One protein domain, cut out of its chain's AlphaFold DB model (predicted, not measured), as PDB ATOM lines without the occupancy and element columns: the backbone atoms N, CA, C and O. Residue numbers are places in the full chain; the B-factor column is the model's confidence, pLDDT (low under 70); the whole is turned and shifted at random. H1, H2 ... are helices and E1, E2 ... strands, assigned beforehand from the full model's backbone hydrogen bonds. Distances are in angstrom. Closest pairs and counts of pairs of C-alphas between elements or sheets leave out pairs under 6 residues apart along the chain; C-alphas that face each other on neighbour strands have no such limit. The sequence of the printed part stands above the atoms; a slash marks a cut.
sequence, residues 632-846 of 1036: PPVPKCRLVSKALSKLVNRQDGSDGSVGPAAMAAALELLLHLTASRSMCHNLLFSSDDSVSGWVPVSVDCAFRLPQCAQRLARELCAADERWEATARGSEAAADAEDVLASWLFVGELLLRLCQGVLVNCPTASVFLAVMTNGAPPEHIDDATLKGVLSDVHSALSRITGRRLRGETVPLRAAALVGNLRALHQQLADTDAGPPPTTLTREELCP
ATOM      1  N   PRO A 632     -48.082  11.501  -5.868       73.50
ATOM      2  CA  PRO A 632     -48.745  12.669  -6.434       73.50
ATOM      3  C   PRO A 632     -47.975  13.239  -7.639       73.50
ATOM      4  O   PRO A 632     -46.747  13.133  -7.709       73.50
ATOM      5  N   PRO A 633     -48.670  13.890  -8.589       81.25
ATOM      6  CA  PRO A 633     -48.026  14.451  -9.768       81.25
ATOM      7  C   PRO A 633     -47.084  15.600  -9.380       81.25
ATOM      8  O   PRO A 633     -47.500  16.584  -8.762       81.25
ATOM      9  N   VAL A 634     -45.824  15.498  -9.814       82.25
ATOM     10  CA  VAL A 634     -44.744  16.465  -9.539       82.25
ATOM     11  C   VAL A 634     -45.154  17.930  -9.773       82.25
ATOM     12  O   VAL A 634     -44.881  18.755  -8.894       82.25
ATOM     13  N   PRO A 635     -45.859  18.298 -10.868       84.50
ATOM     14  CA  PRO A 635     -46.289  19.681 -11.079       84.50
ATOM     15  C   PRO A 635     -47.197  20.216  -9.966       84.50
ATOM     16  O   PRO A 635     -47.042  21.367  -9.553       84.50
ATOM     17  N   LYS A 636     -48.108  19.386  -9.431       84.62
ATOM     18  CA  LYS A 636     -48.983  19.784  -8.319       84.62
ATOM     19  C   LYS A 636     -48.184  19.957  -7.029       84.62
ATOM     20  O   LYS A 636     -48.360  20.966  -6.355       84.62
ATOM     21  N   CYS A 637     -47.248  19.054  -6.729       86.81
ATOM     22  CA  CYS A 637     -46.356  19.200  -5.571       86.81
ATOM     23  C   CYS A 637     -45.549  20.502  -5.644       86.81
ATOM     24  O   CYS A 637     -45.470  21.236  -4.662       86.81
ATOM     25  N   ARG A 638     -45.018  20.841  -6.828       88.25
ATOM     26  CA  ARG A 638     -44.274  22.088  -7.059       88.25
ATOM     27  C   ARG A 638     -45.153  23.327  -6.858       88.25
ATOM     28  O   ARG A 638     -44.693  24.305  -6.272       88.25
ATOM     29  N   LEU A 639     -46.412  23.292  -7.309       89.00
ATOM     30  CA  LEU A 639     -47.387  24.362  -7.066       89.00
ATOM     31  C   LEU A 639     -47.685  24.521  -5.571       89.00
ATOM     32  O   LEU A 639     -47.587  25.636  -5.058       89.00
ATOM     33  N   VAL A 640     -47.973  23.421  -4.871       90.06
ATOM     34  CA  VAL A 640     -48.230  23.410  -3.422       90.06
ATOM     35  C   VAL A 640     -47.033  23.972  -2.658       90.06
ATOM     36  O   VAL A 640     -47.203  24.904  -1.875       90.06
ATOM     37  N   SER A 641     -45.809  23.518  -2.943       90.19
ATOM     38  CA  SER A 641     -44.596  24.058  -2.313       90.19
ATOM     39  C   SER A 641     -44.428  25.563  -2.550       90.19
ATOM     40  O   SER A 641     -44.076  26.285  -1.615       90.19
ATOM     41  N   LYS A 642     -44.746  26.061  -3.755       90.25
ATOM     42  CA  LYS A 642     -44.715  27.502  -4.065       90.25
ATOM     43  C   LYS A 642     -45.748  28.289  -3.257       90.25
ATOM     44  O   LYS A 642     -45.422  29.373  -2.772       90.25
ATOM     45  N   ALA A 643     -46.964  27.775  -3.076       88.94
ATOM     46  CA  ALA A 643     -47.972  28.444  -2.247       88.94
ATOM     47  C   ALA A 643     -47.633  28.409  -0.756       88.94
ATOM     48  O   ALA A 643     -47.721  29.449  -0.106       88.94
ATOM     49  N   LEU A 644     -47.170  27.271  -0.231       89.94
ATOM     50  CA  LEU A 644     -46.695  27.175   1.152       89.94
ATOM     51  C   LEU A 644     -45.535  28.144   1.393       89.94
ATOM     52  O   LEU A 644     -45.532  28.872   2.380       89.94
ATOM     53  N   SER A 645     -44.587  28.233   0.454       89.12
ATOM     54  CA  SER A 645     -43.488  29.190   0.557       89.12
ATOM     55  C   SER A 645     -43.980  30.637   0.563       89.12
ATOM     56  O   SER A 645     -43.488  31.429   1.361       89.12
ATOM     57  N   LYS A 646     -44.972  30.991  -0.266       87.69
ATOM     58  CA  LYS A 646     -45.592  32.327  -0.237       87.69
ATOM     59  C   LYS A 646     -46.304  32.612   1.087       87.69
ATOM     60  O   LYS A 646     -46.182  33.722   1.592       87.69
ATOM     61  N   LEU A 647     -47.017  31.634   1.646       86.44
ATOM     62  CA  LEU A 647     -47.720  31.766   2.925       86.44
ATOM     63  C   LEU A 647     -46.738  31.992   4.082       86.44
ATOM     64  O   LEU A 647     -46.901  32.915   4.877       86.44
ATOM     65  N   VAL A 648     -45.705  31.155   4.169       85.88
ATOM     66  CA  VAL A 648     -44.717  31.195   5.255       85.88
ATOM     67  C   VAL A 648     -43.888  32.485   5.197       85.88
ATOM     68  O   VAL A 648     -43.582  33.074   6.235       85.88
ATOM     69  N   ASN A 649     -43.587  32.960   3.985       84.38
ATOM     70  CA  ASN A 649     -42.797  34.166   3.735       84.38
ATOM     71  C   ASN A 649     -43.640  35.452   3.601       84.38
ATOM     72  O   ASN A 649     -43.113  36.494   3.211       84.38
ATOM     73  N   ARG A 650     -44.946  35.408   3.896       80.25
ATOM     74  CA  ARG A 650     -45.825  36.583   3.806       80.25
ATOM     75  C   ARG A 650     -45.340  37.663   4.784       80.25
ATOM     76  O   ARG A 650     -45.130  37.378   5.961       80.25
ATOM     77  N   GLN A 651     -45.129  38.884   4.289       67.94
ATOM     78  CA  GLN A 651     -44.762  40.027   5.128       67.94
ATOM     79  C   GLN A 651     -45.998  40.555   5.862       67.94
ATOM     80  O   GLN A 651     -47.090  40.560   5.295       67.94
ATOM     81  N   ASP A 652     -45.809  40.991   7.110       57.59
ATOM     82  CA  ASP A 652     -46.864  41.514   7.982       57.59
ATOM     83  C   ASP A 652     -47.392  42.858   7.432       57.59
ATOM     84  O   ASP A 652     -46.921  43.935   7.795       57.59
ATOM     85  N   GLY A 653     -48.339  42.794   6.493       49.34
ATOM     86  CA  GLY A 653     -49.272  43.885   6.215       49.34
ATOM     87  C   GLY A 653     -50.341  43.936   7.308       49.34
ATOM     88  O   GLY A 653     -50.529  42.953   8.016       49.34
ATOM     89  N   SER A 654     -51.028  45.069   7.453       41.78
ATOM     90  CA  SER A 654     -51.892  45.453   8.585       41.78
ATOM     91  C   SER A 654     -52.985  44.473   9.045       41.78
ATOM     92  O   SER A 654     -53.587  44.745  10.074       41.78
ATOM     93  N   ASP A 655     -53.216  43.342   8.372       42.66
ATOM     94  CA  ASP A 655     -54.270  42.383   8.710       42.66
ATOM     95  C   ASP A 655     -53.768  40.922   8.645       42.66
ATOM     96  O   ASP A 655     -53.627  40.331   7.574       42.66
ATOM     97  N   GLY A 656     -53.525  40.337   9.827       55.09
ATOM     98  CA  GLY A 656     -53.444  38.888  10.074       55.09
ATOM     99  C   GLY A 656     -52.098  38.201   9.800       55.09
ATOM    100  O   GLY A 656     -51.881  37.640   8.726       55.09
ATOM    101  N   SER A 657     -51.213  38.134  10.802       63.56
ATOM    102  CA  SER A 657     -50.016  37.282  10.732       63.56
ATOM    103  C   SER A 657     -50.388  35.788  10.816       63.56
ATOM    104  O   SER A 657     -51.263  35.370  11.575       63.56
ATOM    105  N   VAL A 658     -49.728  34.948  10.008       74.50
ATOM    106  CA  VAL A 658     -49.908  33.480  10.025       74.50
ATOM    107  C   VAL A 658     -49.421  32.928  11.370       74.50
ATOM    108  O   VAL A 658     -48.241  33.071  11.682       74.50
ATOM    109  N   GLY A 659     -50.301  32.308  12.156       82.94
ATOM    110  CA  GLY A 659     -49.954  31.772  13.478       82.94
ATOM    111  C   GLY A 659     -48.969  30.586  13.445       82.94
ATOM    112  O   GLY A 659     -48.771  29.976  12.387       82.94
ATOM    113  N   PRO A 660     -48.388  30.206  14.602       87.75
ATOM    114  CA  PRO A 660     -47.399  29.128  14.693       87.75
ATOM    115  C   PRO A 660     -47.943  27.772  14.220       87.75
ATOM    116  O   PRO A 660     -47.204  27.022  13.593       87.75
ATOM    117  N   ALA A 661     -49.234  27.481  14.425       87.62
ATOM    118  CA  ALA A 661     -49.866  26.239  13.965       87.62
ATOM    119  C   ALA A 661     -49.872  26.099  12.431       87.62
ATOM    120  O   ALA A 661     -49.489  25.062  11.896       87.62
ATOM    121  N   ALA A 662     -50.238  27.163  11.710       87.06
ATOM    122  CA  ALA A 662     -50.231  27.163  10.248       87.06
ATOM    123  C   ALA A 662     -48.798  27.098   9.688       87.06
ATOM    124  O   ALA A 662     -48.558  26.423   8.687       87.06
ATOM    125  N   MET A 663     -47.830  27.754  10.344       89.75
ATOM    126  CA  MET A 663     -46.413  27.625   9.978       89.75
ATOM    127  C   MET A 663     -45.882  26.209  10.223       89.75
ATOM    128  O   MET A 663     -45.189  25.676   9.358       89.75
ATOM    129  N   ALA A 664     -46.226  25.586  11.352       91.69
ATOM    130  CA  ALA A 664     -45.849  24.210  11.655       91.69
ATOM    131  C   ALA A 664     -46.414  23.235  10.613       91.69
ATOM    132  O   ALA A 664     -45.643  22.519   9.982       91.69
ATOM    133  N   ALA A 665     -47.722  23.296  10.336       90.69
ATOM    134  CA  ALA A 665     -48.364  22.449   9.330       90.69
ATOM    135  C   ALA A 665     -47.735  22.626   7.933       90.69
ATOM    136  O   ALA A 665     -47.504  21.652   7.215       90.69
ATOM    137  N   ALA A 666     -47.407  23.866   7.541       92.00
ATOM    138  CA  ALA A 666     -46.754  24.140   6.259       92.00
ATOM    139  C   ALA A 666     -45.350  23.517   6.180       92.00
ATOM    140  O   ALA A 666     -44.996  22.927   5.157       92.00
ATOM    141  N   LEU A 667     -44.553  23.639   7.246       92.94
ATOM    142  CA  LEU A 667     -43.213  23.054   7.316       92.94
ATOM    143  C   LEU A 667     -43.260  21.523   7.374       92.94
ATOM    144  O   LEU A 667     -42.437  20.882   6.731       92.94
ATOM    145  N   GLU A 668     -44.232  20.935   8.074       93.31
ATOM    146  CA  GLU A 668     -44.463  19.485   8.084       93.31
ATOM    147  C   GLU A 668     -44.812  18.954   6.695       93.31
ATOM    148  O   GLU A 668     -44.260  17.936   6.273       93.31
ATOM    149  N   LEU A 669     -45.672  19.646   5.944       92.25
ATOM    150  CA  LEU A 669     -45.995  19.249   4.576       92.25
ATOM    151  C   LEU A 669     -44.774  19.372   3.651       92.25
ATOM    152  O   LEU A 669     -44.498  18.463   2.870       92.25
ATOM    153  N   LEU A 670     -43.987  20.448   3.765       91.94
ATOM    154  CA  LEU A 670     -42.729  20.584   3.018       91.94
ATOM    155  C   LEU A 670     -41.713  19.491   3.385       91.94
ATOM    156  O   LEU A 670     -41.034  18.969   2.502       91.94
ATOM    157  N   LEU A 671     -41.632  19.112   4.660       91.56
ATOM    158  CA  LEU A 671     -40.807  18.001   5.139       91.56
ATOM    159  C   LEU A 671     -41.213  16.677   4.490       91.56
ATOM    160  O   LEU A 671     -40.357  15.962   3.976       91.56
ATOM    161  N   HIS A 672     -42.510  16.373   4.444       89.06
ATOM    162  CA  HIS A 672     -43.005  15.162   3.788       89.06
ATOM    163  C   HIS A 672     -42.716  15.168   2.281       89.06
ATOM    164  O   HIS A 672     -42.221  14.179   1.744       89.06
ATOM    165  N   LEU A 673     -42.944  16.299   1.604       88.38
ATOM    166  CA  LEU A 673     -42.656  16.441   0.173       88.38
ATOM    167  C   LEU A 673     -41.158  16.312  -0.156       88.38
ATOM    168  O   LEU A 673     -40.809  15.906  -1.263       88.38
ATOM    169  N   THR A 674     -40.275  16.643   0.788       88.31
ATOM    170  CA  THR A 674     -38.812  16.551   0.630       88.31
ATOM    171  C   THR A 674     -38.212  15.256   1.180       88.31
ATOM    172  O   THR A 674     -37.012  15.041   1.022       88.31
ATOM    173  N   ALA A 675     -39.020  14.365   1.767       86.94
ATOM    174  CA  ALA A 675     -38.545  13.105   2.340       86.94
ATOM    175  C   ALA A 675     -37.991  12.139   1.277       86.94
ATOM    176  O   ALA A 675     -37.013  11.435   1.525       86.94
ATOM    177  N   SER A 676     -38.592  12.118   0.083       85.44
ATOM    178  CA  SER A 676     -38.061  11.367  -1.057       85.44
ATOM    179  C   SER A 676     -37.018  12.192  -1.803       85.44
ATOM    180  O   SER A 676     -37.303  13.316  -2.228       85.44
ATOM    181  N   ARG A 677     -35.835  11.608  -2.039       86.00
ATOM    182  CA  ARG A 677     -34.743  12.245  -2.794       86.00
ATOM    183  C   ARG A 677     -35.202  12.740  -4.167       86.00
ATOM    184  O   ARG A 677     -34.894  13.871  -4.532       86.00
ATOM    185  N   SER A 678     -35.993  11.942  -4.888       85.31
ATOM    186  CA  SER A 678     -36.460  12.315  -6.228       85.31
ATOM    187  C   SER A 678     -37.449  13.474  -6.208       85.31
ATOM    188  O   SER A 678     -37.351  14.395  -7.017       85.31
ATOM    189  N   MET A 679     -38.372  13.493  -5.244       86.62
ATOM    190  CA  MET A 679     -39.279  14.630  -5.067       86.62
ATOM    191  C   MET A 679     -38.523  15.885  -4.632       86.62
ATOM    192  O   MET A 679     -38.781  16.956  -5.174       86.62
ATOM    193  N   CYS A 680     -37.548  15.759  -3.728       88.00
ATOM    194  CA  CYS A 680     -36.695  16.870  -3.317       88.00
ATOM    195  C   CYS A 680     -35.962  17.481  -4.524       88.00
ATOM    196  O   CYS A 680     -36.035  18.690  -4.734       88.00
ATOM    197  N   HIS A 681     -35.356  16.659  -5.391       88.12
ATOM    198  CA  HIS A 681     -34.715  17.135  -6.624       88.12
ATOM    199  C   HIS A 681     -35.697  17.851  -7.556       88.12
ATOM    200  O   HIS A 681     -35.404  18.956  -8.005       88.12
ATOM    201  N   ASN A 682     -36.896  17.304  -7.762       86.94
ATOM    202  CA  ASN A 682     -37.940  17.953  -8.564       86.94
ATOM    203  C   ASN A 682     -38.476  19.270  -7.966       86.94
ATOM    204  O   ASN A 682     -39.108  20.058  -8.673       86.94
ATOM    205  N   LEU A 683     -38.273  19.520  -6.670       87.81
ATOM    206  CA  LEU A 683     -38.614  20.789  -6.024       87.81
ATOM    207  C   LEU A 683     -37.465  21.801  -6.080       87.81
ATOM    208  O   LEU A 683     -37.730  23.000  -6.046       87.81
ATOM    209  N   LEU A 684     -36.213  21.350  -6.163       87.44
ATOM    210  CA  LEU A 684     -35.024  22.212  -6.213       87.44
ATOM    211  C   LEU A 684     -34.652  22.628  -7.640       87.44
ATOM    212  O   LEU A 684     -34.184  23.745  -7.868       87.44
ATOM    213  N   PHE A 685     -34.873  21.739  -8.603       86.50
ATOM    214  CA  PHE A 685     -34.481  21.925  -9.991       86.50
ATOM    215  C   PHE A 685     -35.705  22.073 -10.892       86.50
ATOM    216  O   PHE A 685     -36.746  21.463 -10.653       86.50
ATOM    217  N   SER A 686     -35.592  22.901 -11.926       82.75
ATOM    218  CA  SER A 686     -36.479  22.868 -13.091       82.75
ATOM    219  C   SER A 686     -35.792  22.061 -14.185       82.75
ATOM    220  O   SER A 686     -34.606  22.276 -14.439       82.75
ATOM    221  N   SER A 687     -36.523  21.145 -14.815       78.25
ATOM    222  CA  SER A 687     -36.052  20.348 -15.948       78.25
ATOM    223  C   SER A 687     -36.778  20.751 -17.223       78.25
ATOM    224  O   SER A 687     -37.999  20.912 -17.200       78.25
ATOM    225  N   ASP A 688     -36.053  20.821 -18.336       66.88
ATOM    226  CA  ASP A 688     -36.672  20.851 -19.662       66.88
ATOM    227  C   ASP A 688     -36.977  19.413 -20.110       66.88
ATOM    228  O   ASP A 688     -36.125  18.525 -19.983       66.88
ATOM    229  N   ASP A 689     -38.189  19.185 -20.632       56.16
ATOM    230  CA  ASP A 689     -38.670  17.887 -21.128       56.16
ATOM    231  C   ASP A 689     -37.807  17.395 -22.306       56.16
ATOM    232  O   ASP A 689     -38.123  17.581 -23.482       56.16
ATOM    233  N   SER A 690     -36.682  16.757 -21.993       53.88
ATOM    234  CA  SER A 690     -35.769  16.145 -22.957       53.88
ATOM    235  C   SER A 690     -35.717  14.630 -22.755       53.88
ATOM    236  O   SER A 690     -35.800  14.106 -21.645       53.88
ATOM    237  N   VAL A 691     -35.641  13.893 -23.866       50.47
ATOM    238  CA  VAL A 691     -35.844  12.431 -23.913       50.47
ATOM    239  C   VAL A 691     -34.558  11.643 -23.573       50.47
ATOM    240  O   VAL A 691     -34.556  10.415 -23.588       50.47
ATOM    241  N   SER A 692     -33.448  12.313 -23.243       55.53
ATOM    242  CA  SER A 692     -32.166  11.675 -22.903       55.53
ATOM    243  C   SER A 692     -32.094  11.193 -21.445       55.53
ATOM    244  O   SER A 692     -32.786  11.696 -20.568       55.53
ATOM    245  N   GLY A 693     -31.222  10.212 -21.164       65.31
ATOM    246  CA  GLY A 693     -30.978   9.707 -19.800       65.31
ATOM    247  C   GLY A 693     -30.356  10.734 -18.839       65.31
ATOM    248  O   GLY A 693     -30.495  10.593 -17.625       65.31
ATOM    249  N   TRP A 694     -29.731  11.778 -19.391       73.50
ATOM    250  CA  TRP A 694     -29.288  12.978 -18.683       73.50
ATOM    251  C   TRP A 694     -30.223  14.130 -19.036       73.50
ATOM    252  O   TRP A 694     -30.431  14.408 -20.221       73.50
ATOM    253  N   VAL A 695     -30.780  14.772 -18.015       76.69
ATOM    254  CA  VAL A 695     -31.756  15.856 -18.135       76.69
ATOM    255  C   VAL A 695     -31.053  17.168 -17.778       76.69
ATOM    256  O   VAL A 695     -30.466  17.248 -16.695       76.69
ATOM    257  N   PRO A 696     -31.062  18.188 -18.659       79.50
ATOM    258  CA  PRO A 696     -30.550  19.506 -18.326       79.50
ATOM    259  C   PRO A 696     -31.435  20.124 -17.242       79.50
ATOM    260  O   PRO A 696     -32.665  20.093 -17.336       79.50
ATOM    261  N   VAL A 697     -30.800  20.662 -16.205       80.31
ATOM    262  CA  VAL A 697     -31.494  21.237 -15.054       80.31
ATOM    263  C   VAL A 697     -30.965  22.620 -14.712       80.31
ATOM    264  O   VAL A 697     -29.772  22.903 -14.816       80.31
ATOM    265  N   SER A 698     -31.869  23.482 -14.256       83.75
ATOM    266  CA  SER A 698     -31.543  24.775 -13.656       83.75
ATOM    267  C   SER A 698     -32.050  24.823 -12.220       83.75
ATOM    268  O   SER A 698     -33.142  24.327 -11.939       83.75
ATOM    269  N   VAL A 699     -31.302  25.457 -11.315       83.12
ATOM    270  CA  VAL A 699     -31.761  25.690  -9.937       83.12
ATOM    271  C   VAL A 699     -32.942  26.668  -9.962       83.12
ATOM    272  O   VAL A 699     -32.772  27.846 -10.262       83.12
ATOM    273  N   ASP A 700     -34.140  26.175  -9.655       84.00
ATOM    274  CA  ASP A 700     -35.363  26.964  -9.463       84.00
ATOM    275  C   ASP A 700     -36.113  26.344  -8.284       84.00
ATOM    276  O   ASP A 700     -36.924  25.429  -8.448       84.00
ATOM    277  N   CYS A 701     -35.791  26.799  -7.076       85.31
ATOM    278  CA  CYS A 701     -36.357  26.241  -5.857       85.31
ATOM    279  C   CYS A 701     -37.848  26.596  -5.743       85.31
ATOM    280  O   CYS A 701     -38.231  27.768  -5.693       85.31
ATOM    281  N   ALA A 702     -38.695  25.574  -5.632       85.62
ATOM    282  CA  ALA A 702     -40.136  25.709  -5.445       85.62
ATOM    283  C   ALA A 702     -40.504  26.343  -4.095       85.62
ATOM    284  O   ALA A 702     -41.594  26.888  -3.953       85.62
ATOM    285  N   PHE A 703     -39.602  26.300  -3.116       87.38
ATOM    286  CA  PHE A 703     -39.756  26.973  -1.835       87.38
ATOM    287  C   PHE A 703     -38.455  27.659  -1.416       87.38
ATOM    288  O   PHE A 703     -37.360  27.280  -1.833       87.38
ATOM    289  N   ARG A 704     -38.593  28.695  -0.590       86.19
ATOM    290  CA  ARG A 704     -37.495  29.490  -0.030       86.19
ATOM    291  C   ARG A 704     -37.695  29.652   1.471       86.19
ATOM    292  O   ARG A 704     -38.832  29.848   1.908       86.19
ATOM    293  N   LEU A 705     -36.605  29.618   2.233       86.88
ATOM    294  CA  LEU A 705     -36.623  29.689   3.699       86.88
ATOM    295  C   LEU A 705     -36.000  30.945   4.365       86.88
ATOM    296  O   LEU A 705     -36.129  31.044   5.588       86.88
ATOM    297  N   PRO A 706     -35.375  31.934   3.679       84.81
ATOM    298  CA  PRO A 706     -34.704  33.031   4.385       84.81
ATOM    299  C   PRO A 706     -35.682  33.918   5.164       84.81
ATOM    300  O   PRO A 706     -35.442  34.248   6.324       84.81
ATOM    301  N   GLN A 707     -36.813  34.271   4.551       85.94
ATOM    302  CA  GLN A 707     -37.820  35.129   5.182       85.94
ATOM    303  C   GLN A 707     -38.557  34.386   6.308       85.94
ATOM    304  O   GLN A 707     -38.823  34.978   7.352       85.94
ATOM    305  N   CYS A 708     -38.793  33.078   6.152       87.50
ATOM    306  CA  CYS A 708     -39.276  32.194   7.215       87.50
ATOM    307  C   CYS A 708     -38.364  32.237   8.447       87.50
ATOM    308  O   CYS A 708     -38.846  32.399   9.566       87.50
ATOM    309  N   ALA A 709     -37.049  32.110   8.252       88.38
ATOM    310  CA  ALA A 709     -36.076  32.141   9.338       88.38
ATOM    311  C   ALA A 709     -36.030  33.499  10.048       88.38
ATOM    312  O   ALA A 709     -36.060  33.561  11.276       88.38
ATOM    313  N   GLN A 710     -36.017  34.593   9.281       88.25
ATOM    314  CA  GLN A 710     -36.069  35.951   9.830       88.25
ATOM    315  C   GLN A 710     -37.358  36.186  10.622       88.25
ATOM    316  O   GLN A 710     -37.339  36.780  11.699       88.25
ATOM    317  N   ARG A 711     -38.491  35.701  10.109       88.06
ATOM    318  CA  ARG A 711     -39.782  35.788  10.789       88.06
ATOM    319  C   ARG A 711     -39.796  34.980  12.081       88.06
ATOM    320  O   ARG A 711     -40.176  35.527  13.108       88.06
ATOM    321  N   LEU A 712     -39.319  33.738  12.054       89.88
ATOM    322  CA  LEU A 712     -39.184  32.909  13.249       89.88
ATOM    323  C   LEU A 712     -38.328  33.606  14.317       89.88
ATOM    324  O   LEU A 712     -38.712  33.629  15.480       89.88
ATOM    325  N   ALA A 713     -37.198  34.210  13.935       90.12
ATOM    326  CA  ALA A 713     -36.352  34.948  14.872       90.12
ATOM    327  C   ALA A 713     -37.089  36.143  15.505       90.12
ATOM    328  O   ALA A 713     -36.998  36.338  16.719       90.12
ATOM    329  N   ARG A 714     -37.846  36.913  14.705       90.31
ATOM    330  CA  ARG A 714     -38.682  38.026  15.192       90.31
ATOM    331  C   ARG A 714     -39.756  37.545  16.170       90.31
ATOM    332  O   ARG A 714     -39.875  38.113  17.250       90.31
ATOM    333  N   GLU A 715     -40.492  36.493  15.821       90.44
ATOM    334  CA  GLU A 715     -41.587  35.951  16.640       90.44
ATOM    335  C   GLU A 715     -41.083  35.283  17.924       90.44
ATOM    336  O   GLU A 715     -41.672  35.473  18.985       90.44
ATOM    337  N   LEU A 716     -39.945  34.581  17.874       90.44
ATOM    338  CA  LEU A 716     -39.282  34.057  19.072       90.44
ATOM    339  C   LEU A 716     -38.867  35.187  20.019       90.44
ATOM    340  O   LEU A 716     -39.073  35.061  21.223       90.44
ATOM    341  N   CYS A 717     -38.320  36.293  19.499       90.38
ATOM    342  CA  CYS A 717     -37.993  37.460  20.324       90.38
ATOM    343  C   CYS A 717     -39.255  38.104  20.918       90.38
ATOM    344  O   CYS A 717     -39.283  38.389  22.111       90.38
ATOM    345  N   ALA A 718     -40.312  38.282  20.120       89.81
ATOM    346  CA  ALA A 718     -41.562  38.883  20.582       89.81
ATOM    347  C   ALA A 718     -42.277  38.018  21.637       89.81
ATOM    348  O   ALA A 718     -42.776  38.542  22.631       89.81
ATOM    349  N   ALA A 719     -42.316  36.694  21.455       88.38
ATOM    350  CA  ALA A 719     -42.869  35.762  22.437       88.38
ATOM    351  C   ALA A 719     -42.040  35.750  23.734       88.38
ATOM    352  O   ALA A 719     -42.598  35.735  24.831       88.38
ATOM    353  N   ASP A 720     -40.712  35.826  23.616       88.62
ATOM    354  CA  ASP A 720     -39.787  35.908  24.747       88.62
ATOM    355  C   ASP A 720     -39.964  37.202  25.569       88.62
ATOM    356  O   ASP A 720     -39.931  37.150  26.801       88.62
ATOM    357  N   GLU A 721     -40.202  38.336  24.903       89.62
ATOM    358  CA  GLU A 721     -40.504  39.635  25.524       89.62
ATOM    359  C   GLU A 721     -41.900  39.667  26.166       89.62
ATOM    360  O   GLU A 721     -42.058  40.164  27.283       89.62
ATOM    361  N   ARG A 722     -42.922  39.100  25.506       86.62
ATOM    362  CA  ARG A 722     -44.280  38.993  26.074       86.62
ATOM    363  C   ARG A 722     -44.290  38.160  27.345       86.62
ATOM    364  O   ARG A 722     -44.895  38.576  28.325       86.62
ATOM    365  N   TRP A 723     -43.594  37.026  27.345       85.50
ATOM    366  CA  TRP A 723     -43.458  36.201  28.538       85.50
ATOM    367  C   TRP A 723     -42.781  36.975  29.681       85.50
ATOM    368  O   TRP A 723     -43.254  36.927  30.812       85.50
ATOM    369  N   GLU A 724     -41.741  37.770  29.403       83.75
ATOM    370  CA  GLU A 724     -41.114  38.633  30.421       83.75
ATOM    371  C   GLU A 724     -42.045  39.691  31.005       83.75
ATOM    372  O   GLU A 724     -41.921  40.028  32.183       83.75
ATOM    373  N   ALA A 725     -42.961  40.216  30.194       85.44
ATOM    374  CA  ALA A 725     -43.927  41.209  30.640       85.44
ATOM    375  C   ALA A 725     -45.017  40.619  31.558       85.44
ATOM    376  O   ALA A 725     -45.712  41.378  32.237       85.44
ATOM    377  N   THR A 726     -45.180  39.291  31.602       85.94
ATOM    378  CA  THR A 726     -46.203  38.630  32.428       85.94
ATOM    379  C   THR A 726     -45.749  38.414  33.873       85.94
ATOM    380  O   THR A 726     -44.578  38.173  34.176       85.94
ATOM    381  N   ALA A 727     -46.700  38.491  34.808       78.06
ATOM    382  CA  ALA A 727     -46.438  38.202  36.213       78.06
ATOM    383  C   ALA A 727     -46.225  36.693  36.423       78.06
ATOM    384  O   ALA A 727     -47.002  35.871  35.934       78.06
ATOM    385  N   ARG A 728     -45.193  36.312  37.185       74.69
ATOM    386  CA  ARG A 728     -44.872  34.895  37.431       74.69
ATOM    387  C   ARG A 728     -46.036  34.158  38.092       74.69
ATOM    388  O   ARG A 728     -46.609  34.659  39.056       74.69
ATOM    389  N   GLY A 729     -46.316  32.950  37.609       72.69
ATOM    390  CA  GLY A 729     -47.392  32.099  38.126       72.69
ATOM    391  C   GLY A 729     -48.801  32.565  37.751       72.69
ATOM    392  O   GLY A 729     -49.763  32.022  38.281       72.69
ATOM    393  N   SER A 730     -48.937  33.566  36.872       82.50
ATOM    394  CA  SER A 730     -50.232  33.944  36.302       82.50
ATOM    395  C   SER A 730     -50.620  33.024  35.143       82.50
ATOM    396  O   SER A 730     -49.753  32.479  34.464       82.50
ATOM    397  N   GLU A 731     -51.921  32.900  34.888       83.12
ATOM    398  CA  GLU A 731     -52.472  32.202  33.716       83.12
ATOM    399  C   GLU A 731     -51.905  32.779  32.407       83.12
ATOM    400  O   GLU A 731     -51.421  32.043  31.557       83.12
ATOM    401  N   ALA A 732     -51.771  34.109  32.327       82.69
ATOM    402  CA  ALA A 732     -51.139  34.786  31.196       82.69
ATOM    403  C   ALA A 732     -49.661  34.398  30.981       82.69
ATOM    404  O   ALA A 732     -49.173  34.440  29.852       82.69
ATOM    405  N   ALA A 733     -48.932  34.039  32.045       81.81
ATOM    406  CA  ALA A 733     -47.561  33.548  31.923       81.81
ATOM    407  C   ALA A 733     -47.512  32.122  31.359       81.81
ATOM    408  O   ALA A 733     -46.600  31.823  30.591       81.81
ATOM    409  N   ALA A 734     -48.490  31.277  31.705       82.56
ATOM    410  CA  ALA A 734     -48.642  29.944  31.123       82.56
ATOM    411  C   ALA A 734     -49.004  30.038  29.629       82.56
ATOM    412  O   ALA A 734     -48.308  29.454  28.803       82.56
ATOM    413  N   ASP A 735     -49.971  30.887  29.265       84.62
ATOM    414  CA  ASP A 735     -50.343  31.129  27.864       84.62
ATOM    415  C   ASP A 735     -49.156  31.652  27.034       84.62
ATOM    416  O   ASP A 735     -48.906  31.213  25.909       84.62
ATOM    417  N   ALA A 736     -48.380  32.591  27.590       85.44
ATOM    418  CA  ALA A 736     -47.186  33.112  26.928       85.44
ATOM    419  C   ALA A 736     -46.087  32.042  26.775       85.44
ATOM    420  O   ALA A 736     -45.339  32.066  25.792       85.44
ATOM    421  N   GLU A 737     -45.984  31.110  27.725       86.25
ATOM    422  CA  GLU A 737     -45.059  29.976  27.661       86.25
ATOM    423  C   GLU A 737     -45.474  28.972  26.575       86.25
ATOM    424  O   GLU A 737     -44.619  28.545  25.795       86.25
ATOM    425  N   ASP A 738     -46.770  28.686  26.430       87.38
ATOM    426  CA  ASP A 738     -47.315  27.812  25.383       87.38
ATOM    427  C   ASP A 738     -47.134  28.399  23.974       87.38
ATOM    428  O   ASP A 738     -46.745  27.695  23.031       87.38
ATOM    429  N   VAL A 739     -47.332  29.713  23.818       88.06
ATOM    430  CA  VAL A 739     -47.050  30.418  22.555       88.06
ATOM    431  C   VAL A 739     -45.564  30.325  22.207       88.06
ATOM    432  O   VAL A 739     -45.210  30.036  21.060       88.06
ATOM    433  N   LEU A 740     -44.675  30.529  23.184       89.38
ATOM    434  CA  LEU A 740     -43.233  30.401  22.981       89.38
ATOM    435  C   LEU A 740     -42.838  28.956  22.632       89.38
ATOM    436  O   LEU A 740     -42.047  28.743  21.712       89.38
ATOM    437  N   ALA A 741     -43.409  27.960  23.313       89.44
ATOM    438  CA  ALA A 741     -43.192  26.544  23.024       89.44
ATOM    439  C   ALA A 741     -43.648  26.170  21.603       89.44
ATOM    440  O   ALA A 741     -42.945  25.427  20.911       89.44
ATOM    441  N   SER A 742     -44.766  26.735  21.143       90.94
ATOM    442  CA  SER A 742     -45.274  26.558  19.778       90.94
ATOM    443  C   SER A 742     -44.299  27.109  18.732       90.94
ATOM    444  O   SER A 742     -44.018  26.447  17.734       90.94
ATOM    445  N   TRP A 743     -43.701  28.280  18.973       92.81
ATOM    446  CA  TRP A 743     -42.672  28.835  18.085       92.81
ATOM    447  C   TRP A 743     -41.353  28.056  18.121       92.81
ATOM    448  O   TRP A 743     -40.699  27.915  17.087       92.81
ATOM    449  N   LEU A 744     -40.964  27.495  19.269       92.44
ATOM    450  CA  LEU A 744     -39.812  26.589  19.339       92.44
ATOM    451  C   LEU A 744     -40.044  25.316  18.515       92.44
ATOM    452  O   LEU A 744     -39.125  24.869  17.833       92.44
ATOM    453  N   PHE A 745     -41.265  24.774  18.515       93.44
ATOM    454  CA  PHE A 745     -41.628  23.638  17.664       93.44
ATOM    455  C   PHE A 745     -41.536  23.982  16.166       93.44
ATOM    456  O   PHE A 745     -40.955  23.220  15.394       93.44
ATOM    457  N   VAL A 746     -41.989  25.174  15.753       93.00
ATOM    458  CA  VAL A 746     -41.768  25.680  14.381       93.00
ATOM    459  C   VAL A 746     -40.269  25.739  14.050       93.00
ATOM    460  O   VAL A 746     -39.861  25.365  12.951       93.00
ATOM    461  N   GLY A 747     -39.430  26.159  15.004       91.94
ATOM    462  CA  GLY A 747     -37.973  26.149  14.849       91.94
ATOM    463  C   GLY A 747     -37.378  24.751  14.679       91.94
ATOM    464  O   GLY A 747     -36.477  24.567  13.862       91.94
ATOM    465  N   GLU A 748     -37.905  23.754  15.387       93.75
ATOM    466  CA  GLU A 748     -37.519  22.348  15.225       93.75
ATOM    467  C   GLU A 748     -37.824  21.837  13.815       93.75
ATOM    468  O   GLU A 748     -36.952  21.253  13.165       93.75
ATOM    469  N   LEU A 749     -39.031  22.108  13.316       93.88
ATOM    470  CA  LEU A 749     -39.455  21.726  11.970       93.88
ATOM    471  C   LEU A 749     -38.621  22.421  10.890       93.88
ATOM    472  O   LEU A 749     -38.209  21.772   9.929       93.88
ATOM    473  N   LEU A 750     -38.310  23.710  11.062       93.19
ATOM    474  CA  LEU A 750     -37.451  24.445  10.131       93.19
ATOM    475  C   LEU A 750     -36.048  23.829  10.063       93.19
ATOM    476  O   LEU A 750     -35.521  23.633   8.971       93.19
ATOM    477  N   LEU A 751     -35.448  23.492  11.210       91.56
ATOM    478  CA  LEU A 751     -34.123  22.866  11.237       91.56
ATOM    479  C   LEU A 751     -34.136  21.466  10.630       91.56
ATOM    480  O   LEU A 751     -33.232  21.144   9.861       91.56
ATOM    481  N   ARG A 752     -35.169  20.665  10.909       92.81
ATOM    482  CA  ARG A 752     -35.354  19.363  10.253       92.81
ATOM    483  C   ARG A 752     -35.492  19.511   8.742       92.81
ATOM    484  O   ARG A 752     -34.913  18.713   8.015       92.81
ATOM    485  N   LEU A 753     -36.214  20.529   8.267       91.88
ATOM    486  CA  LEU A 753     -36.378  20.776   6.835       91.88
ATOM    487  C   LEU A 753     -35.041  21.154   6.203       91.88
ATOM    488  O   LEU A 753     -34.670  20.583   5.184       91.88
ATOM    489  N   CYS A 754     -34.281  22.048   6.836       91.44
ATOM    490  CA  CYS A 754     -32.937  22.396   6.386       91.44
ATOM    491  C   CYS A 754     -32.017  21.168   6.330       91.44
ATOM    492  O   CYS A 754     -31.330  20.975   5.332       91.44
ATOM    493  N   GLN A 755     -32.033  20.314   7.356       90.56
ATOM    494  CA  GLN A 755     -31.251  19.074   7.375       90.56
ATOM    495  C   GLN A 755     -31.692  18.115   6.261       90.56
ATOM    496  O   GLN A 755     -30.851  17.629   5.511       90.56
ATOM    497  N   GLY A 756     -32.999  17.882   6.105       88.69
ATOM    498  CA  GLY A 756     -33.549  16.999   5.073       88.69
ATOM    499  C   GLY A 756     -33.242  17.478   3.653       88.69
ATOM    500  O   GLY A 756     -32.875  16.675   2.797       88.69
ATOM    501  N   VAL A 757     -33.316  18.787   3.404       89.06
ATOM    502  CA  VAL A 757     -32.919  19.378   2.118       89.06
ATOM    503  C   VAL A 757     -31.413  19.235   1.906       89.06
ATOM    504  O   VAL A 757     -31.004  18.782   0.843       89.06
ATOM    505  N   LEU A 758     -30.588  19.545   2.911       89.62
ATOM    506  CA  LEU A 758     -29.129  19.458   2.809       89.62
ATOM    507  C   LEU A 758     -28.642  18.034   2.511       89.62
ATOM    508  O   LEU A 758     -27.772  17.866   1.666       89.62
ATOM    509  N   VAL A 759     -29.233  17.012   3.142       89.25
ATOM    510  CA  VAL A 759     -28.915  15.592   2.875       89.25
ATOM    511  C   VAL A 759     -29.190  15.204   1.418       89.25
ATOM    512  O   VAL A 759     -28.498  14.353   0.865       89.25
ATOM    513  N   ASN A 760     -30.195  15.816   0.791       86.75
ATOM    514  CA  ASN A 760     -30.586  15.525  -0.587       86.75
ATOM    515  C   ASN A 760     -29.933  16.462  -1.622       86.75
ATOM    516  O   ASN A 760     -30.023  16.197  -2.825       86.75
ATOM    517  N   CYS A 761     -29.277  17.541  -1.186       84.50
ATOM    518  CA  CYS A 761     -28.599  18.488  -2.064       84.50
ATOM    519  C   CYS A 761     -27.291  17.898  -2.620       84.50
ATOM    520  O   CYS A 761     -26.489  17.363  -1.859       84.50
ATOM    521  N   PRO A 762     -27.020  18.048  -3.929       80.31
ATOM    522  CA  PRO A 762     -25.764  17.588  -4.522       80.31
ATOM    523  C   PRO A 762     -24.561  18.462  -4.132       80.31
ATOM    524  O   PRO A 762     -23.447  17.959  -4.056       80.31
ATOM    525  N   THR A 763     -24.775  19.759  -3.879       85.62
ATOM    526  CA  THR A 763     -23.730  20.716  -3.481       85.62
ATOM    527  C   THR A 763     -24.262  21.734  -2.469       85.62
ATOM    528  O   THR A 763     -25.463  22.033  -2.421       85.62
ATOM    529  N   ALA A 764     -23.362  22.331  -1.686       84.56
ATOM    530  CA  ALA A 764     -23.672  23.392  -0.730       84.56
ATOM    531  C   ALA A 764     -24.214  24.657  -1.424       84.56
ATOM    532  O   ALA A 764     -25.060  25.351  -0.861       84.56
ATOM    533  N   SER A 765     -23.804  24.933  -2.670       84.38
ATOM    534  CA  SER A 765     -24.308  26.065  -3.467       84.38
ATOM    535  C   SER A 765     -25.813  25.971  -3.755       84.38
ATOM    536  O   SER A 765     -26.508  26.988  -3.705       84.38
ATOM    537  N   VAL A 766     -26.345  24.762  -3.977       84.88
ATOM    538  CA  VAL A 766     -27.792  24.525  -4.163       84.88
ATOM    539  C   VAL A 766     -28.551  24.750  -2.856       84.88
ATOM    540  O   VAL A 766     -29.589  25.411  -2.851       84.88
ATOM    541  N   PHE A 767     -28.015  24.271  -1.728       87.94
ATOM    542  CA  PHE A 767     -28.609  24.532  -0.415       87.94
ATOM    543  C   PHE A 767     -28.633  26.035  -0.095       87.94
ATOM    544  O   PHE A 767     -29.656  26.571   0.335       87.94
ATOM    545  N   LEU A 768     -27.538  26.744  -0.375       85.94
ATOM    546  CA  LEU A 768     -27.474  28.193  -0.205       85.94
ATOM    547  C   LEU A 768     -28.478  28.920  -1.105       85.94
ATOM    548  O   LEU A 768     -29.046  29.912  -0.661       85.94
ATOM    549  N   ALA A 769     -28.790  28.421  -2.305       84.38
ATOM    550  CA  ALA A 769     -29.839  29.000  -3.153       84.38
ATOM    551  C   ALA A 769     -31.252  28.897  -2.531       84.38
ATOM    552  O   ALA A 769     -32.064  29.802  -2.717       84.38
ATOM    553  N   VAL A 770     -31.542  27.847  -1.747       84.12
ATOM    554  CA  VAL A 770     -32.792  27.717  -0.958       84.12
ATOM    555  C   VAL A 770     -32.815  28.693   0.226       84.12
ATOM    556  O   VAL A 770     -33.869  29.237   0.575       84.12
ATOM    557  N   MET A 771     -31.649  28.914   0.836       84.81
ATOM    558  CA  MET A 771     -31.459  29.773   2.009       84.81
ATOM    559  C   MET A 771     -31.205  31.249   1.665       84.81
ATOM    560  O   MET A 771     -31.091  32.070   2.572       84.81
ATOM    561  N   THR A 772     -31.146  31.614   0.383       76.56
ATOM    562  CA  THR A 772     -30.915  32.987  -0.104       76.56
ATOM    563  C   THR A 772     -31.974  33.383  -1.140       76.56
ATOM    564  O   THR A 772     -32.842  32.590  -1.496       76.56
ATOM    565  N   ASN A 773     -31.968  34.635  -1.617       67.00
ATOM    566  CA  ASN A 773     -32.973  35.167  -2.557       67.00
ATOM    567  C   ASN A 773     -32.884  34.585  -3.993       67.00
ATOM    568  O   ASN A 773     -33.256  35.256  -4.955       67.00
ATOM    569  N   GLY A 774     -32.470  33.325  -4.146       59.72
ATOM    570  CA  GLY A 774     -32.669  32.524  -5.354       59.72
ATOM    571  C   GLY A 774     -31.507  32.469  -6.344       59.72
ATOM    572  O   GLY A 774     -31.633  31.754  -7.330       59.72
ATOM    573  N   ALA A 775     -30.391  33.163  -6.105       66.06
ATOM    574  CA  ALA A 775     -29.173  32.979  -6.893       66.06
ATOM    575  C   ALA A 775     -28.139  32.210  -6.055       66.06
ATOM    576  O   ALA A 775     -27.857  32.645  -4.935       66.06
ATOM    577  N   PRO A 776     -27.582  31.085  -6.550       67.75
ATOM    578  CA  PRO A 776     -26.472  30.432  -5.872       67.75
ATOM    579  C   PRO A 776     -25.304  31.428  -5.781       67.75
ATOM    580  O   PRO A 776     -24.983  32.075  -6.782       67.75
ATOM    581  N   PRO A 777     -24.691  31.608  -4.600       70.44
ATOM    582  CA  PRO A 777     -23.583  32.541  -4.449       70.44
ATOM    583  C   PRO A 777     -22.400  32.099  -5.317       70.44
ATOM    584  O   PRO A 777     -22.039  30.924  -5.328       70.44
ATOM    585  N   GLU A 778     -21.786  33.046  -6.034       64.12
ATOM    586  CA  GLU A 778     -20.638  32.755  -6.904       64.12
ATOM    587  C   GLU A 778     -19.413  32.287  -6.106       64.12
ATOM    588  O   GLU A 778     -18.581  31.560  -6.643       64.12
ATOM    589  N   HIS A 779     -19.276  32.712  -4.843       69.81
ATOM    590  CA  HIS A 779     -18.213  32.312  -3.918       69.81
ATOM    591  C   HIS A 779     -18.830  31.948  -2.561       69.81
ATOM    592  O   HIS A 779     -19.591  32.737  -2.000       69.81
ATOM    593  N   ILE A 780     -18.499  30.762  -2.040       76.31
ATOM    594  CA  ILE A 780     -18.902  30.308  -0.701       76.31
ATOM    595  C   ILE A 780     -17.736  30.577   0.248       76.31
ATOM    596  O   ILE A 780     -16.673  29.971   0.116       76.31
ATOM    597  N   ASP A 781     -17.928  31.498   1.186       76.75
ATOM    598  CA  ASP A 781     -16.972  31.814   2.244       76.75
ATOM    599  C   ASP A 781     -17.514  31.414   3.628       76.75
ATOM    600  O   ASP A 781     -18.707  31.199   3.839       76.75
ATOM    601  N   ASP A 782     -16.620  31.300   4.610       72.69
ATOM    602  CA  ASP A 782     -16.987  30.892   5.977       72.69
ATOM    603  C   ASP A 782     -17.980  31.886   6.631       72.69
ATOM    604  O   ASP A 782     -18.747  31.535   7.528       72.69
ATOM    605  N   ALA A 783     -18.019  33.133   6.142       75.94
ATOM    606  CA  ALA A 783     -18.988  34.147   6.550       75.94
ATOM    607  C   ALA A 783     -20.400  33.876   6.000       75.94
ATOM    608  O   ALA A 783     -21.366  33.980   6.760       75.94
ATOM    609  N   THR A 784     -20.545  33.483   4.727       73.75
ATOM    610  CA  THR A 784     -21.848  33.082   4.156       73.75
ATOM    611  C   THR A 784     -22.395  31.831   4.830       73.75
ATOM    612  O   THR A 784     -23.588  31.789   5.127       73.75
ATOM    613  N   LEU A 785     -21.538  30.861   5.160       72.81
ATOM    614  CA  LEU A 785     -21.933  29.655   5.897       72.81
ATOM    615  C   LEU A 785     -22.435  29.979   7.314       72.81
ATOM    616  O   LEU A 785     -23.497  29.505   7.722       72.81
ATOM    617  N   LYS A 786     -21.722  30.846   8.047       73.50
ATOM    618  CA  LYS A 786     -22.112  31.298   9.397       73.50
ATOM    619  C   LYS A 786     -23.327  32.229   9.411       73.50
ATOM    620  O   LYS A 786     -23.998  32.329  10.438       73.50
ATOM    621  N   GLY A 787     -23.624  32.898   8.297       77.62
ATOM    622  CA  GLY A 787     -24.804  33.752   8.140       77.62
ATOM    623  C   GLY A 787     -26.124  32.980   8.037       77.62
ATOM    624  O   GLY A 787     -27.189  33.544   8.290       77.62
ATOM    625  N   VAL A 788     -26.089  31.683   7.710       79.38
ATOM    626  CA  VAL A 788     -27.298  30.852   7.615       79.38
ATOM    627  C   VAL A 788     -27.940  30.719   8.999       79.38
ATOM    628  O   VAL A 788     -27.352  30.145   9.912       79.38
ATOM    629  N   LEU A 789     -29.171  31.225   9.152       82.62
ATOM    630  CA  LEU A 789     -29.951  31.184  10.402       82.62
ATOM    631  C   LEU A 789     -29.300  31.916  11.600       82.62
ATOM    632  O   LEU A 789     -29.637  31.620  12.752       82.62
ATOM    633  N   SER A 790     -28.417  32.896  11.367       86.81
ATOM    634  CA  SER A 790     -27.753  33.663  12.439       86.81
ATOM    635  C   SER A 790     -28.742  34.365  13.379       86.81
ATOM    636  O   SER A 790     -28.556  34.369  14.598       86.81
ATOM    637  N   ASP A 791     -29.828  34.907  12.827       87.38
ATOM    638  CA  ASP A 791     -30.860  35.618  13.592       87.38
ATOM    639  C   ASP A 791     -31.606  34.669  14.540       87.38
ATOM    640  O   ASP A 791     -31.838  34.990  15.707       87.38
ATOM    641  N   VAL A 792     -31.913  33.456  14.062       87.38
ATOM    642  CA  VAL A 792     -32.550  32.399  14.862       87.38
ATOM    643  C   VAL A 792     -31.597  31.924  15.960       87.38
ATOM    644  O   VAL A 792     -32.011  31.769  17.107       87.38
ATOM    645  N   HIS A 793     -30.307  31.756  15.648       89.94
ATOM    646  CA  HIS A 793     -29.287  31.401  16.638       89.94
ATOM    647  C   HIS A 793     -29.178  32.446  17.760       89.94
ATOM    648  O   HIS A 793     -29.093  32.083  18.937       89.94
ATOM    649  N   SER A 794     -29.219  33.736  17.412       90.06
ATOM    650  CA  SER A 794     -29.207  34.847  18.371       90.06
ATOM    651  C   SER A 794     -30.445  34.834  19.278       90.06
ATOM    652  O   SER A 794     -30.314  34.914  20.504       90.06
ATOM    653  N   ALA A 795     -31.638  34.650  18.700       88.88
ATOM    654  CA  ALA A 795     -32.893  34.556  19.449       88.88
ATOM    655  C   ALA A 795     -32.903  33.356  20.416       88.88
ATOM    656  O   ALA A 795     -33.186  33.515  21.604       88.88
ATOM    657  N   LEU A 796     -32.521  32.165  19.943       89.06
ATOM    658  CA  LEU A 796     -32.455  30.959  20.776       89.06
ATOM    659  C   LEU A 796     -31.412  31.087  21.891       89.06
ATOM    660  O   LEU A 796     -31.690  30.729  23.033       89.06
ATOM    661  N   SER A 797     -30.237  31.651  21.600       88.62
ATOM    662  CA  SER A 797     -29.195  31.872  22.611       88.62
ATOM    663  C   SER A 797     -29.688  32.790  23.733       88.62
ATOM    664  O   SER A 797     -29.469  32.500  24.911       88.62
ATOM    665  N   ARG A 798     -30.439  33.847  23.392       87.81
ATOM    666  CA  ARG A 798     -31.090  34.730  24.373       87.81
ATOM    667  C   ARG A 798     -32.073  33.966  25.265       87.81
ATOM    668  O   ARG A 798     -31.993  34.092  26.485       87.81
ATOM    669  N   ILE A 799     -32.927  33.130  24.672       86.44
ATOM    670  CA  ILE A 799     -33.908  32.290  25.382       86.44
ATOM    671  C   ILE A 799     -33.212  31.305  26.336       86.44
ATOM    672  O   ILE A 799     -33.634  31.167  27.485       86.44
ATOM    673  N   THR A 800     -32.125  30.657  25.900       85.00
ATOM    674  CA  THR A 800     -31.368  29.693  26.726       85.00
ATOM    675  C   THR A 800     -30.653  30.328  27.919       85.00
ATOM    676  O   THR A 800     -30.466  29.672  28.940       85.00
ATOM    677  N   GLY A 801     -30.262  31.603  27.821       79.62
ATOM    678  CA  GLY A 801     -29.527  32.306  28.878       79.62
ATOM    679  C   GLY A 801     -30.365  32.661  30.113       79.62
ATOM    680  O   GLY A 801     -29.812  33.096  31.127       79.62
ATOM    681  N   ARG A 802     -31.691  32.482  30.067       77.38
ATOM    682  CA  ARG A 802     -32.611  32.918  31.127       77.38
ATOM    683  C   ARG A 802     -32.811  31.834  32.185       77.38
ATOM    684  O   ARG A 802     -33.576  30.896  32.007       77.38
ATOM    685  N   ARG A 803     -32.161  32.017  33.339       58.03
ATOM    686  CA  ARG A 803     -32.154  31.073  34.481       58.03
ATOM    687  C   ARG A 803     -33.448  31.019  35.318       58.03
ATOM    688  O   ARG A 803     -33.464  30.344  36.336       58.03
ATOM    689  N   LEU A 804     -34.497  31.756  34.943       61.44
ATOM    690  CA  LEU A 804     -35.722  31.942  35.746       61.44
ATOM    691  C   LEU A 804     -36.966  31.228  35.170       61.44
ATOM    692  O   LEU A 804     -38.077  31.523  35.600       61.44
ATOM    693  N   ARG A 805     -36.799  30.333  34.187       66.31
ATOM    694  CA  ARG A 805     -37.885  29.612  33.488       66.31
ATOM    695  C   ARG A 805     -38.111  28.198  34.025       66.31
ATOM    696  O   ARG A 805     -37.201  27.623  34.619       66.31
ATOM    697  N   GLY A 806     -39.293  27.634  33.755       64.06
ATOM    698  CA  GLY A 806     -39.511  26.187  33.835       64.06
ATOM    699  C   GLY A 806     -38.515  25.449  32.935       64.06
ATOM    700  O   GLY A 806     -38.107  25.977  31.902       64.06
ATOM    701  N   GLU A 807     -38.063  24.259  33.335       69.94
ATOM    702  CA  GLU A 807     -36.924  23.583  32.690       69.94
ATOM    703  C   GLU A 807     -37.174  23.232  31.206       69.94
ATOM    704  O   GLU A 807     -36.237  23.179  30.413       69.94
ATOM    705  N   THR A 808     -38.428  23.052  30.789       77.31
ATOM    706  CA  THR A 808     -38.812  22.520  29.469       77.31
ATOM    707  C   THR A 808     -38.439  23.434  28.292       77.31
ATOM    708  O   THR A 808     -37.864  22.965  27.305       77.31
ATOM    709  N   VAL A 809     -38.724  24.736  28.378       83.19
ATOM    710  CA  VAL A 809     -38.501  25.709  27.290       83.19
ATOM    711  C   VAL A 809     -37.007  26.002  27.056       83.19
ATOM    712  O   VAL A 809     -36.560  25.893  25.908       83.19
ATOM    713  N   PRO A 810     -36.185  26.317  28.081       81.94
ATOM    714  CA  PRO A 810     -34.746  26.511  27.911       81.94
ATOM    715  C   PRO A 810     -34.024  25.251  27.425       81.94
ATOM    716  O   PRO A 810     -33.117  25.365  26.602       81.94
ATOM    717  N   LEU A 811     -34.433  24.057  27.880       84.88
ATOM    718  CA  LEU A 811     -33.862  22.791  27.407       84.88
ATOM    719  C   LEU A 811     -34.159  22.558  25.921       84.88
ATOM    720  O   LEU A 811     -33.246  22.235  25.160       84.88
ATOM    721  N   ARG A 812     -35.406  22.785  25.480       87.12
ATOM    722  CA  ARG A 812     -35.772  22.715  24.053       87.12
ATOM    723  C   ARG A 812     -34.991  23.725  23.216       87.12
ATOM    724  O   ARG A 812     -34.435  23.358  22.182       87.12
ATOM    725  N   ALA A 813     -34.879  24.972  23.672       87.12
ATOM    726  CA  ALA A 813     -34.090  25.987  22.979       87.12
ATOM    727  C   ALA A 813     -32.599  25.606  22.899       87.12
ATOM    728  O   ALA A 813     -31.980  25.770  21.849       87.12
ATOM    729  N   ALA A 814     -32.025  25.031  23.961       87.25
ATOM    730  CA  ALA A 814     -30.636  24.571  23.974       87.25
ATOM    731  C   ALA A 814     -30.403  23.406  23.001       87.25
ATOM    732  O   ALA A 814     -29.391  23.393  22.293       87.25
ATOM    733  N   ALA A 815     -31.353  22.470  22.911       89.12
ATOM    734  CA  ALA A 815     -31.325  21.394  21.925       89.12
ATOM    735  C   ALA A 815     -31.351  21.943  20.486       89.12
ATOM    736  O   ALA A 815     -30.547  21.522  19.655       89.12
ATOM    737  N   LEU A 816     -32.191  22.947  20.203       89.75
ATOM    738  CA  LEU A 816     -32.238  23.607  18.891       89.75
ATOM    739  C   LEU A 816     -30.931  24.329  18.546       89.75
ATOM    740  O   LEU A 816     -30.473  24.249  17.408       89.75
ATOM    741  N   VAL A 817     -30.285  24.981  19.518       90.56
ATOM    742  CA  VAL A 817     -28.947  25.565  19.324       90.56
ATOM    743  C   VAL A 817     -27.922  24.478  18.977       90.56
ATOM    744  O   VAL A 817     -27.075  24.692  18.110       90.56
ATOM    745  N   GLY A 818     -28.000  23.306  19.616       89.12
ATOM    746  CA  GLY A 818     -27.190  22.137  19.263       89.12
ATOM    747  C   GLY A 818     -27.424  21.672  17.822       89.12
ATOM    748  O   GLY A 818     -26.463  21.521  17.068       89.12
ATOM    749  N   ASN A 819     -28.688  21.540  17.415       89.81
ATOM    750  CA  ASN A 819     -29.077  21.143  16.057       89.81
ATOM    751  C   ASN A 819     -28.625  22.157  14.994       89.81
ATOM    752  O   ASN A 819     -28.217  21.755  13.907       89.81
ATOM    753  N   LEU A 820     -28.645  23.456  15.311       89.44
ATOM    754  CA  LEU A 820     -28.101  24.514  14.454       89.44
ATOM    755  C   LEU A 820     -26.602  24.343  14.219       89.44
ATOM    756  O   LEU A 820     -26.159  24.378  13.075       89.44
ATOM    757  N   ARG A 821     -25.826  24.101  15.284       87.88
ATOM    758  CA  ARG A 821     -24.382  23.850  15.149       87.88
ATOM    759  C   ARG A 821     -24.105  22.597  14.321       87.88
ATOM    760  O   ARG A 821     -23.187  22.607  13.511       87.88
ATOM    761  N   ALA A 822     -24.905  21.544  14.500       88.75
ATOM    762  CA  ALA A 822     -24.798  20.328  13.697       88.75
ATOM    763  C   ALA A 822     -25.106  20.591  12.212       88.75
ATOM    764  O   ALA A 822     -24.373  20.115  11.353       88.75
ATOM    765  N   LEU A 823     -26.132  21.397  11.909       88.69
ATOM    766  CA  LEU A 823     -26.450  21.814  10.540       88.69
ATOM    767  C   LEU A 823     -25.304  22.627   9.915       88.69
ATOM    768  O   LEU A 823     -24.952  22.381   8.765       88.69
ATOM    769  N   HIS A 824     -24.701  23.569  10.653       88.00
ATOM    770  CA  HIS A 824     -23.545  24.338  10.167       88.00
ATOM    771  C   HIS A 824     -22.337  23.447   9.879       88.00
ATOM    772  O   HIS A 824     -21.683  23.635   8.859       88.00
ATOM    773  N   GLN A 825     -22.071  22.460  10.740       88.44
ATOM    774  CA  GLN A 825     -21.004  21.488  10.512       88.44
ATOM    775  C   GLN A 825     -21.284  20.638   9.268       88.44
ATOM    776  O   GLN A 825     -20.431  20.534   8.396       88.44
ATOM    777  N   GLN A 826     -22.502  20.107   9.139       88.44
ATOM    778  CA  GLN A 826     -22.903  19.318   7.976       88.44
ATOM    779  C   GLN A 826     -22.800  20.127   6.674       88.44
ATOM    780  O   GLN A 826     -22.393  19.597   5.642       88.44
ATOM    781  N   LEU A 827     -23.152  21.415   6.715       86.56
ATOM    782  CA  LEU A 827     -23.026  22.303   5.566       86.56
ATOM    783  C   LEU A 827     -21.556  22.540   5.192       86.56
ATOM    784  O   LEU A 827     -21.242  22.555   4.007       86.56
ATOM    785  N   ALA A 828     -20.668  22.688   6.180       85.75
ATOM    786  CA  ALA A 828     -19.228  22.815   5.957       85.75
ATOM    787  C   ALA A 828     -18.598  21.531   5.385       85.75
ATOM    788  O   ALA A 828     -17.641  21.613   4.620       85.75
ATOM    789  N   ASP A 829     -19.154  20.366   5.724       86.88
ATOM    790  CA  ASP A 829     -18.706  19.062   5.224       86.88
ATOM    791  C   ASP A 829     -19.266  18.730   3.819       86.88
ATOM    792  O   ASP A 829     -18.819  17.773   3.182       86.88
ATOM    793  N   THR A 830     -20.243  19.496   3.316       86.75
ATOM    794  CA  THR A 830     -20.867  19.295   1.995       86.75
ATOM    795  C   THR A 830     -20.032  19.948   0.885       86.75
ATOM    796  O   THR A 830     -19.492  21.037   1.072       86.75
ATOM    797  N   ASP A 831     -19.949  19.321  -0.295       84.19
ATOM    798  CA  ASP A 831     -19.147  19.830  -1.419       84.19
ATOM    799  C   ASP A 831     -19.561  21.259  -1.835       84.19
ATOM    800  O   ASP A 831     -20.726  21.532  -2.137       84.19
ATOM    801  N   ALA A 832     -18.589  22.174  -1.870       78.25
ATOM    802  CA  ALA A 832     -18.760  23.583  -2.223       78.25
ATOM    803  C   ALA A 832     -18.805  23.838  -3.745       78.25
ATOM    804  O   ALA A 832     -18.826  24.994  -4.175       78.25
ATOM    805  N   GLY A 833     -18.812  22.783  -4.566       78.88
ATOM    806  CA  GLY A 833     -18.868  22.870  -6.023       78.88
ATOM    807  C   GLY A 833     -20.069  23.655  -6.592       78.88
ATOM    808  O   GLY A 833     -21.078  23.884  -5.907       78.88
ATOM    809  N   PRO A 834     -19.986  24.082  -7.870       79.81
ATOM    810  CA  PRO A 834     -21.090  24.753  -8.555       79.81
ATOM    811  C   PRO A 834     -22.319  23.831  -8.666       79.81
ATOM    812  O   PRO A 834     -22.171  22.608  -8.648       79.81
ATOM    813  N   PRO A 835     -23.540  24.387  -8.788       81.44
ATOM    814  CA  PRO A 835     -24.741  23.576  -8.943       81.44
ATOM    815  C   PRO A 835     -24.649  22.710 -10.213       81.44
ATOM    816  O   PRO A 835     -24.164  23.190 -11.244       81.44
ATOM    817  N   PRO A 836     -25.116  21.450 -10.175       82.31
ATOM    818  CA  PRO A 836     -25.086  20.580 -11.342       82.31
ATOM    819  C   PRO A 836     -25.979  21.135 -12.457       82.31
ATOM    820  O   PRO A 836     -27.092  21.592 -12.207       82.31
ATOM    821  N   THR A 837     -25.493  21.068 -13.697       81.25
ATOM    822  CA  THR A 837     -26.227  21.488 -14.906       81.25
ATOM    823  C   THR A 837     -27.015  20.346 -15.551       81.25
ATOM    824  O   THR A 837     -27.854  20.581 -16.420       81.25
ATOM    825  N   THR A 838     -26.770  19.105 -15.123       80.75
ATOM    826  CA  THR A 838     -27.457  17.897 -15.594       80.75
ATOM    827  C   THR A 838     -27.660  16.911 -14.446       80.75
ATOM    828  O   THR A 838     -26.728  16.690 -13.673       80.75
ATOM    829  N   LEU A 839     -28.831  16.277 -14.380       81.25
ATOM    830  CA  LEU A 839     -29.150  15.184 -13.450       81.25
ATOM    831  C   LEU A 839     -29.593  13.940 -14.224       81.25
ATOM    832  O   LEU A 839     -30.033  14.036 -15.375       81.25
ATOM    833  N   THR A 840     -29.472  12.762 -13.614       81.94
ATOM    834  CA  THR A 840     -29.947  11.523 -14.244       81.94
ATOM    835  C   THR A 840     -31.467  11.393 -14.123       81.94
ATOM    836  O   THR A 840     -32.083  11.852 -13.161       81.94
ATOM    837  N   ARG A 841     -32.107  10.732 -15.094       74.00
ATOM    838  CA  ARG A 841     -33.561  10.491 -15.052       74.00
ATOM    839  C   ARG A 841     -33.987   9.633 -13.853       74.00
ATOM    840  O   ARG A 841     -35.074   9.833 -13.322       74.00
ATOM    841  N   GLU A 842     -33.130   8.713 -13.419       71.81
ATOM    842  CA  GLU A 842     -33.358   7.868 -12.238       71.81
ATOM    843  C   GLU A 842     -33.388   8.683 -10.938       71.81
ATOM    844  O   GLU A 842     -34.150   8.361 -10.034       71.81
ATOM    845  N   GLU A 843     -32.634   9.782 -10.858       73.69
ATOM    846  CA  GLU A 843     -32.688  10.699  -9.714       73.69
ATOM    847  C   GLU A 843     -33.962  11.554  -9.699       73.69
ATOM    848  O   GLU A 843     -34.416  11.948  -8.630       73.69
ATOM    849  N   LEU A 844     -34.577  11.804 -10.859       72.06
ATOM    850  CA  LEU A 844     -35.803  12.602 -10.987       72.06
ATOM    851  C   LEU A 844     -37.092  11.763 -10.943       72.06
ATOM    852  O   LEU A 844     -38.173  12.321 -10.758       72.06
ATOM    853  N   CYS A 845     -37.024  10.440 -11.102       67.12
ATOM    854  CA  CYS A 845     -38.196   9.561 -11.089       67.12
ATOM    855  C   CYS A 845     -38.264   8.731  -9.793       67.12
ATOM    856  O   CYS A 845     -37.292   8.074  -9.435       67.12
ATOM    857  N   PRO A 846     -39.401   8.707  -9.070       58.22
ATOM    858  CA  PRO A 846     -39.583   7.771  -7.962       58.22
ATOM    859  C   PRO A 846     -39.586   6.317  -8.472       58.22
ATOM    860  O   PRO A 846     -40.179   6.018  -9.508       58.22
TER     861      PRO A 846
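This is residues 632 to 846 of the 1036 residues of the protein "Hypothetical protein" of Noctiluca scintillans (UniProt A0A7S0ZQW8). Three helical hairpins are stacked side by side in a long bundle, with H4 and H5 in the middle, H1 and H2 on one side and H8 and H9 on the other. At one end of this bundle a small sheet of three short strands is gathered with the short helices H3, H6 and H10, while the link between H4 and H5 lies at the far end. The printed part has 215 residues with ten named helices and three named strands, in the order H1 H2 H3 E1 E2 H4 H5 H6 H7 H8 H9 E3 H10. The class is mostly helix, and the sheet runs E1, E2, E3, all antiparallel. The whole is compact, with a radius of gyration of the C-alphas of 18.7 A, yet elongated, spanning 66 by 36 by 29 A.

H1, residues 634 to 648, begins at C-alpha 634 (-44.744, 16.465, -9.539) and is 20.9 A long. H2, residues 660 to 675, measures 22.1 A. H3 is residues 677 to 684, E1 residues 685 to 687, and E2 residues 694 to 699, 15.6 A long. H4, residues 706 to 725, measures 29.0 A. H5, residues 731 to 760, is the longest helix, 44.0 A from C-alpha 731 (-52.472, 32.202, 33.716) to C-alpha 760. H6 is residues 764 to 771, H7 residues 782 to 787, and H8 residues 790 to 800, 15.3 A long. H9, residues 808 to 829, measures 31.7 A. E3 is residues 838 to 840, and H10, residues 841 to 844, ends at C-alpha 844 (-35.803, 12.602, -10.987).

H1, H2, H4, H5, H8 and H9 form a bundle that is up and down, each running against the one before it in the chain. H1 and H2 are a helical hairpin at a shallow tilt of 29 degrees, with the closest C-alphas, of Leu 644 and Ala 666, 5.9 A apart. H5 is the hub, touching five helices. H2 touches it the same way at 18 degrees, closest at the C-alphas of Ala 664 and Val 746, 5.1 A. H4 and H5 are a second helical hairpin, closest at the C-alphas of Trp 723 and Ala 736, 5.1 A. H4 touches H8 at Ala 713 and Val 792, whose C-alphas are 4.6 A apart. H8 and H9 are the third helical hairpin, closest at the C-alphas of Thr 800 and Pro 810, 4.8 A. H9 touches H5 the same way at a shallow tilt of 17 degrees, with the C-alphas of Gln 755 and Leu 823 closest, 6.4 A. H7 touches H9 through residues 824 to 828 of H9 alone, closest at the C-alphas of Leu 785 and His 824, 7.0 A. H6 only just touches H5, only at the corner, with 3 pairs of C-alphas within 8 A; the closest, of Leu 758 and Phe 767, are 6.0 A apart. H3 touches H10, closest at the C-alphas of Ser 678 and Leu 844, 4.8 A. H3 grazes the sheet with residues 681 to 684, H10 with residues 841 to 844, and H6, only just, with 5 pairs of C-alphas within 10 A. E1 and E2 are a hairpin, with N 686 and O 698 within hydrogen-bond range at 2.8 A. E2 and E3 are antiparallel, with N 695 and O 839 2.8 A apart. The pairing is staggered: E2 pairs with E3 over residues 694 to 696 and with E1 over 697 to 699. In H1 to H9 every O i to N i+4 pair is within hydrogen-bond range; H10 is too short for such a pair.

The two C-alphas farthest apart are those of Ser 692 and Ala 727, 66.3 A. The printed part has no cut. The link from H1 to H2, 11 residues, is long. The mean pLDDT of the printed part is 82.4; 26 residues are under 70, namely 651 to 657, 688 to 693, 773 to 776, 778 to 779, 803 to 807 and 845 to 846.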